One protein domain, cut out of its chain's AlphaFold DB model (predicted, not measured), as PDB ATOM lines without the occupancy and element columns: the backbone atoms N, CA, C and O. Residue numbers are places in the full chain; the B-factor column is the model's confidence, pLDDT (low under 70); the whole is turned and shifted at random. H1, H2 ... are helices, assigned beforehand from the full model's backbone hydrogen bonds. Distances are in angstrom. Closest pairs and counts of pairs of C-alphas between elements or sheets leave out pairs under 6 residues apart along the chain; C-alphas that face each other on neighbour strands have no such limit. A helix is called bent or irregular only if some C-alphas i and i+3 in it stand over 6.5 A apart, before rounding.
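AT A GLANCE: This is residues 2 to 50 of the 94 residues of an uncharacterized protein of Dorea sp. CAG:105 (UniProt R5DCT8). Two long helices of equal residue count, H1 and then H2, meet near their ends in a corner, as the two arms of a wide V or L, joined by a single residue, Ser 26. The arms point away from the corner with open space between them, and apart from the corner they stand free: residues 2 to 21 in one arm and residues 34 to 50 in the other. The printed part has 49 residues, with two named helices, no named strand, and the class all helix. It is extended, with a radius of gyration of the C-alphas of 16.8 A, and its outline is flat, spanning 49 by 30 by 8 A.

HOW THE PARTS SIT: H1, residues 3 to 25, and H2, residues 27 to 49, touch only at the corner by their link, with 4 pairs of C-alphas within 8 A. H1 touches H2 with residues 22 to 24 alone, and H2 touches H1 with residues 29 to 30 alone. The closest C-alphas of the two helices are those of Gln 23 and Cys 29, 6.0 A apart. The lines of the helices stand about perpendicular, at 80 degrees, and their centres are 25.2 A apart. In H1 every O i to N i+4 pair is within hydrogen-bond range; in H2, 17 of 19 are.

IN THESE COORDINATES: H1 begins with C-alpha 3 at (42.954, 68.746, -36.458) and ends with C-alpha 25 at (34.156, 40.170, -22.182), 33.1 A from first to last C-alpha. H2 begins with Glu 27 and ends with C-alpha 49 at (27.723, 27.421, -57.276), 34.1 A from first to last C-alpha. Neither helix is bent.

THE WHOLE: The two C-alphas farthest apart are those of Met 3 and Thr 49, at 48.7 A. The printed part has no cut, and the link from H1 to H2 is tight. The mean pLDDT of the printed part is 90.2, and no printed residue is under 70.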
ATOM      1  N   SER A   2      45.796  67.701 -40.283       91.56
ATOM      2  CA  SER A   2      44.736  68.592 -39.835       91.56
ATOM      3  C   SER A   2      44.232  68.159 -38.457       91.56
ATOM      4  O   SER A   2      44.407  67.016 -38.046       91.56
ATOM      5  N   MET A   3      43.581  69.074 -37.740       83.94
ATOM      6  CA  MET A   3      42.954  68.746 -36.458       83.94
ATOM      7  C   MET A   3      41.850  67.689 -36.606       83.94
ATOM      8  O   MET A   3      41.661  66.893 -35.694       83.94
ATOM      9  N   GLN A   4      41.171  67.650 -37.756       82.00
ATOM     10  CA  GLN A   4      40.170  66.629 -38.058       82.00
ATOM     11  C   GLN A   4      40.813  65.243 -38.174       82.00
ATOM     12  O   GLN A   4      40.375  64.324 -37.499       82.00
ATOM     13  N   GLU A   5      41.910  65.123 -38.927       84.00
ATOM     14  CA  GLU A   5      42.653  63.859 -39.065       84.00
ATOM     15  C   GLU A   5      43.153  63.338 -37.708       84.00
ATOM     16  O   GLU A   5      43.105  62.141 -37.447       84.00
ATOM     17  N   THR A   6      43.601  64.229 -36.816       85.31
ATOM     18  CA  THR A   6      44.008  63.843 -35.457       85.31
ATOM     19  C   THR A   6      42.838  63.312 -34.627       85.31
ATOM     20  O   THR A   6      43.009  62.352 -33.879       85.31
ATOM     21  N   VAL A   7      41.662  63.937 -34.734       81.88
ATOM     22  CA  VAL A   7      40.453  63.491 -34.025       81.88
ATOM     23  C   VAL A   7      39.975  62.148 -34.567       81.88
ATOM     24  O   VAL A   7      39.640  61.279 -33.770       81.88
ATOM     25  N   ASP A   8      39.990  61.967 -35.886       83.69
ATOM     26  CA  ASP A   8      39.556  60.724 -36.526       83.69
ATOM     27  C   ASP A   8      40.451  59.551 -36.090       83.69
ATOM     28  O   ASP A   8      39.937  58.554 -35.594       83.69
ATOM     29  N   MET A   9      41.783  59.710 -36.127       87.00
ATOM     30  CA  MET A   9      42.706  58.675 -35.630       87.00
ATOM     31  C   MET A   9      42.472  58.327 -34.156       87.00
ATOM     32  O   MET A   9      42.486  57.160 -33.780       87.00
ATOM     33  N   PHE A  10      42.255  59.334 -33.306       86.62
ATOM     34  CA  PHE A  10      42.002  59.107 -31.883       86.62
ATOM     35  C   PHE A  10      40.694  58.341 -31.642       86.62
ATOM     36  O   PHE A  10      40.626  57.470 -30.777       86.62
ATOM     37  N   VAL A  11      39.649  58.665 -32.407       85.06
ATOM     38  CA  VAL A  11      38.354  57.984 -32.330       85.06
ATOM     39  C   VAL A  11      38.479  56.537 -32.796       85.06
ATOM     40  O   VAL A  11      37.960  55.654 -32.114       85.06
ATOM     41  N   ASP A  12      39.209  56.287 -33.883       87.44
ATOM     42  CA  ASP A  12      39.476  54.935 -34.381       87.44
ATOM     43  C   ASP A  12      40.214  54.086 -33.334       87.44
ATOM     44  O   ASP A  12      39.789  52.967 -33.037       87.44
ATOM     45  N   GLU A  13      41.257  54.628 -32.695       89.88
ATOM     46  CA  GLU A  13      42.006  53.930 -31.640       89.88
ATOM     47  C   GLU A  13      41.116  53.529 -30.453       89.88
ATOM     48  O   GLU A  13      41.169  52.386 -29.982       89.88
ATOM     49  N   ILE A  14      40.263  54.443 -29.979       90.06
ATOM     50  CA  ILE A  14      39.345  54.165 -28.867       90.06
ATOM     51  C   ILE A  14      38.288  53.133 -29.268       90.06
ATOM     52  O   ILE A  14      37.977  52.222 -28.493       90.06
ATOM     53  N   LEU A  15      37.717  53.270 -30.466       88.25
ATOM     54  CA  LEU A  15      36.726  52.333 -30.985       88.25
ATOM     55  C   LEU A  15      37.306  50.922 -31.074       88.25
ATOM     56  O   LEU A  15      36.682  49.975 -30.591       88.25
ATOM     57  N   GLU A  16      38.513  50.772 -31.621       89.25
ATOM     58  CA  GLU A  16      39.196  49.483 -31.679       89.25
ATOM     59  C   GLU A  16      39.423  48.874 -30.292       89.25
ATOM     60  O   GLU A  16      39.236  47.666 -30.108       89.25
ATOM     61  N   GLU A  17      39.836  49.680 -29.312       91.94
ATOM     62  CA  GLU A  17      40.039  49.203 -27.947       91.94
ATOM     63  C   GLU A  17      38.722  48.717 -27.327       91.94
ATOM     64  O   GLU A  17      38.666  47.622 -26.756       91.94
ATOM     65  N   HIS A  18      37.643  49.488 -27.467       89.75
ATOM     66  CA  HIS A  18      36.330  49.102 -26.956       89.75
ATOM     67  C   HIS A  18      35.784  47.849 -27.634       89.75
ATOM     68  O   HIS A  18      35.254  46.975 -26.947       89.75
ATOM     69  N   LEU A  19      35.955  47.712 -28.951       88.94
ATOM     70  CA  LEU A  19      35.559  46.508 -29.678       88.94
ATOM     71  C   LEU A  19      36.363  45.286 -29.223       88.94
ATOM     72  O   LEU A  19      35.783  44.218 -29.028       88.94
ATOM     73  N   ARG A  20      37.672  45.434 -28.980       89.19
ATOM     74  CA  ARG A  20      38.501  44.357 -28.414       89.19
ATOM     75  C   ARG A  20      38.012  43.927 -27.034       89.19
ATOM     76  O   ARG A  20      37.903  42.728 -26.780       89.19
ATOM     77  N   ARG A  21      37.684  44.878 -26.154       91.88
ATOM     78  CA  ARG A  21      37.116  44.570 -24.829       91.88
ATOM     79  C   ARG A  21      35.766  43.873 -24.947       91.88
ATOM     80  O   ARG A  21      35.576  42.829 -24.336       91.88
ATOM     81  N   LEU A  22      34.872  44.374 -25.803       89.25
ATOM     82  CA  LEU A  22      33.575  43.750 -26.068       89.25
ATOM     83  C   LEU A  22      33.740  42.290 -26.512       89.25
ATOM     84  O   LEU A  22      33.064  41.410 -25.991       89.25
ATOM     85  N   GLN A  23      34.667  42.021 -27.433       86.88
ATOM     86  CA  GLN A  23      34.946  40.664 -27.902       86.88
ATOM     87  C   GLN A  23      35.536  39.760 -26.812       86.88
ATOM     88  O   GLN A  23      35.280  38.558 -26.820       86.88
ATOM     89  N   ALA A  24      36.325  40.306 -25.886       88.94
ATOM     90  CA  ALA A  24      36.914  39.542 -24.790       88.94
ATOM     91  C   ALA A  24      35.910  39.248 -23.661       88.94
ATOM     92  O   ALA A  24      35.965  38.174 -23.065       88.94
ATOM     93  N   GLU A  25      35.004  40.184 -23.380       91.25
ATOM     94  CA  GLU A  25      34.156  40.170 -22.182       91.25
ATOM     95  C   GLU A  25      32.720  39.695 -22.451       91.25
ATOM     96  O   GLU A  25      32.063  39.190 -21.543       91.25
ATOM     97  N   SER A  26      32.212  39.834 -23.680       93.38
ATOM     98  CA  SER A  26      30.837  39.462 -24.019       93.38
ATOM     99  C   SER A  26      30.761  38.054 -24.606       93.38
ATOM    100  O   SER A  26      31.053  37.839 -25.785       93.38
ATOM    101  N   GLU A  27      30.290  37.098 -23.801       91.75
ATOM    102  CA  GLU A  27      29.975  35.738 -24.266       91.75
ATOM    103  C   GLU A  27      28.964  35.755 -25.423       91.75
ATOM    104  O   GLU A  27      29.109  35.005 -26.385       91.75
ATOM    105  N   GLU A  28      27.981  36.660 -25.384       92.88
ATOM    106  CA  GLU A  28      27.009  36.836 -26.469       92.88
ATOM    107  C   GLU A  28      27.692  37.261 -27.776       92.88
ATOM    108  O   GLU A  28      27.442  36.665 -28.827       92.88
ATOM    109  N   CYS A  29      28.599  38.245 -27.724       89.81
ATOM    110  CA  CYS A  29      29.362  38.680 -28.894       89.81
ATOM    111  C   CYS A  29      30.231  37.541 -29.448       89.81
ATOM    112  O   CYS A  29      30.271  37.315 -30.661       89.81
ATOM    113  N   GLN A  30      30.885  36.775 -28.572       90.50
ATOM    114  CA  GLN A  30      31.683  35.612 -28.964       90.50
ATOM    115  C   GLN A  30      30.830  34.535 -29.647       90.50
ATOM    116  O   GLN A  30      31.221  34.003 -30.690       90.50
ATOM    117  N   ASP A  31      29.648  34.245 -29.105       94.50
ATOM    118  CA  ASP A  31      28.706  33.284 -29.675       94.50
ATOM    119  C   ASP A  31      28.185  33.733 -31.042       94.50
ATOM    120  O   ASP A  31      28.120  32.924 -31.979       94.50
ATOM    121  N   ILE A  32      27.859  35.019 -31.192       93.69
ATOM    122  CA  ILE A  32      27.467  35.611 -32.474       93.69
ATOM    123  C   ILE A  32      28.608  35.478 -33.485       93.69
ATOM    124  O   ILE A  32      28.383  34.945 -34.572       93.69
ATOM    125  N   ASN A  33      29.837  35.859 -33.126       90.50
ATOM    126  CA  ASN A  33      31.004  35.756 -34.009       90.50
ATOM    127  C   ASN A  33      31.270  34.308 -34.439       90.50
ATOM    128  O   ASN A  33      31.547  34.026 -35.605       90.50
ATOM    129  N   ARG A  34      31.110  33.349 -33.524       92.50
ATOM    130  CA  ARG A  34      31.252  31.923 -33.835       92.50
ATOM    131  C   ARG A  34      30.178  31.425 -34.799       92.50
ATOM    132  O   ARG A  34      30.468  30.602 -35.670       92.50
ATOM    133  N   ARG A  35      28.931  31.881 -34.642       95.94
ATOM    134  CA  ARG A  35      27.837  31.574 -35.579       95.94
ATOM    135  C   ARG A  35      28.093  32.217 -36.939       95.94
ATOM    136  O   ARG A  35      27.886  31.548 -37.947       95.94
ATOM    137  N   LEU A  36      28.586  33.453 -36.959       93.25
ATOM    138  CA  LEU A  36      28.927  34.182 -38.176       93.25
ATOM    139  C   LEU A  36      30.001  33.449 -38.985       93.25
ATOM    140  O   LEU A  36      29.800  33.232 -40.174       93.25
ATOM    141  N   LEU A  37      31.076  32.976 -38.343       93.38
ATOM    142  CA  LEU A  37      32.121  32.180 -39.002       93.38
ATOM    143  C   LEU A  37      31.547  30.927 -39.681       93.38
ATOM    144  O   LEU A  37      31.776  30.698 -40.863       93.38
ATOM    145  N   LYS A  38      30.707  30.161 -38.973       94.56
ATOM    146  CA  LYS A  38      30.055  28.967 -39.545       94.56
ATOM    147  C   LYS A  38      29.119  29.293 -40.709       94.56
ATOM    148  O   LYS A  38      28.922  28.465 -41.595       94.56
ATOM    149  N   LEU A  39      28.457  30.449 -40.663       95.06
ATOM    150  CA  LEU A  39      27.601  30.910 -41.752       95.06
ATOM    151  C   LEU A  39      28.433  31.381 -42.943       95.06
ATOM    152  O   LEU A  39      28.036  31.111 -44.070       95.06
ATOM    153  N   SER A  40      29.583  32.014 -42.706       92.25
ATOM    154  CA  SER A  40      30.510  32.451 -43.751       92.25
ATOM    155  C   SER A  40      30.972  31.276 -44.612       92.25
ATOM    156  O   SER A  40      30.854  31.352 -45.834       92.25
ATOM    157  N   ASP A  41      31.348  30.152 -43.994       92.38
ATOM    158  CA  ASP A  41      31.734  28.936 -44.724       92.38
ATOM    159  C   ASP A  41      30.608  28.449 -45.652       92.38
ATOM    160  O   ASP A  41      30.816  28.209 -46.843       92.38
ATOM    161  N   LYS A  42      29.373  28.381 -45.136       93.81
ATOM    162  CA  LYS A  42      28.194  27.967 -45.916       93.81
ATOM    163  C   LYS A  42      27.856  28.945 -47.037       93.81
ATOM    164  O   LYS A  42      27.479  28.534 -48.132       93.81
ATOM    165  N   VAL A  43      27.963  30.245 -46.767       91.69
ATOM    166  CA  VAL A  43      27.760  31.284 -47.781       91.69
ATOM    167  C   VAL A  43      28.784  31.109 -48.894       91.69
ATOM    168  O   VAL A  43      28.399  31.117 -50.061       91.69
ATOM    169  N   GLN A  44      30.051  30.863 -48.561       90.38
ATOM    170  CA  GLN A  44      31.098  30.647 -49.553       90.38
ATOM    171  C   GLN A  44      30.832  29.405 -50.414       90.38
ATOM    172  O   GLN A  44      30.976  29.469 -51.637       90.38
ATOM    173  N   GLU A  45      30.389  28.296 -49.814       93.31
ATOM    174  CA  GLU A  45      29.969  27.096 -50.550       93.31
ATOM    175  C   GLU A  45      28.852  27.408 -51.556       93.31
ATOM    176  O   GLU A  45      28.945  27.025 -52.725       93.31
ATOM    177  N   HIS A  46      27.825  28.159 -51.147       91.00
ATOM    178  CA  HIS A  46      26.735  28.550 -52.041       91.00
ATOM    179  C   HIS A  46      27.187  29.525 -53.134       91.00
ATOM    180  O   HIS A  46      26.839  29.328 -54.302       91.00
ATOM    181  N   LEU A  47      28.005  30.530 -52.807       91.25
ATOM    182  CA  LEU A  47      28.553  31.483 -53.778       91.25
ATOM    183  C   LEU A  47      29.380  30.788 -54.866       91.25
ATOM    184  O   LEU A  47      29.362  31.225 -56.020       91.25
ATOM    185  N   ASN A  48      30.056  29.686 -54.529       91.00
ATOM    186  CA  ASN A  48      30.829  28.892 -55.483       91.00
ATOM    187  C   ASN A  48      29.963  28.231 -56.569       91.00
ATOM    188  O   ASN A  48      30.466  27.960 -57.657       91.00
ATOM    189  N   THR A  49      28.670  28.011 -56.307       93.88
ATOM    190  CA  THR A  49      27.723  27.421 -57.276       93.88
ATOM    191  C   THR A  49      27.072  28.442 -58.210       93.88
ATOM    192  O   THR A  49      26.454  28.066 -59.207       93.88
ATOM    193  N   LEU A  50      27.197  29.733 -57.895       93.12
ATOM    194  CA  LEU A  50      26.605  30.820 -58.667       93.12
ATOM    195  C   LEU A  50      27.484  31.218 -59.853       93.12
ATOM    196  O   LEU A  50      28.708  31.086 -59.812       93.12
TER     197      LEU A  50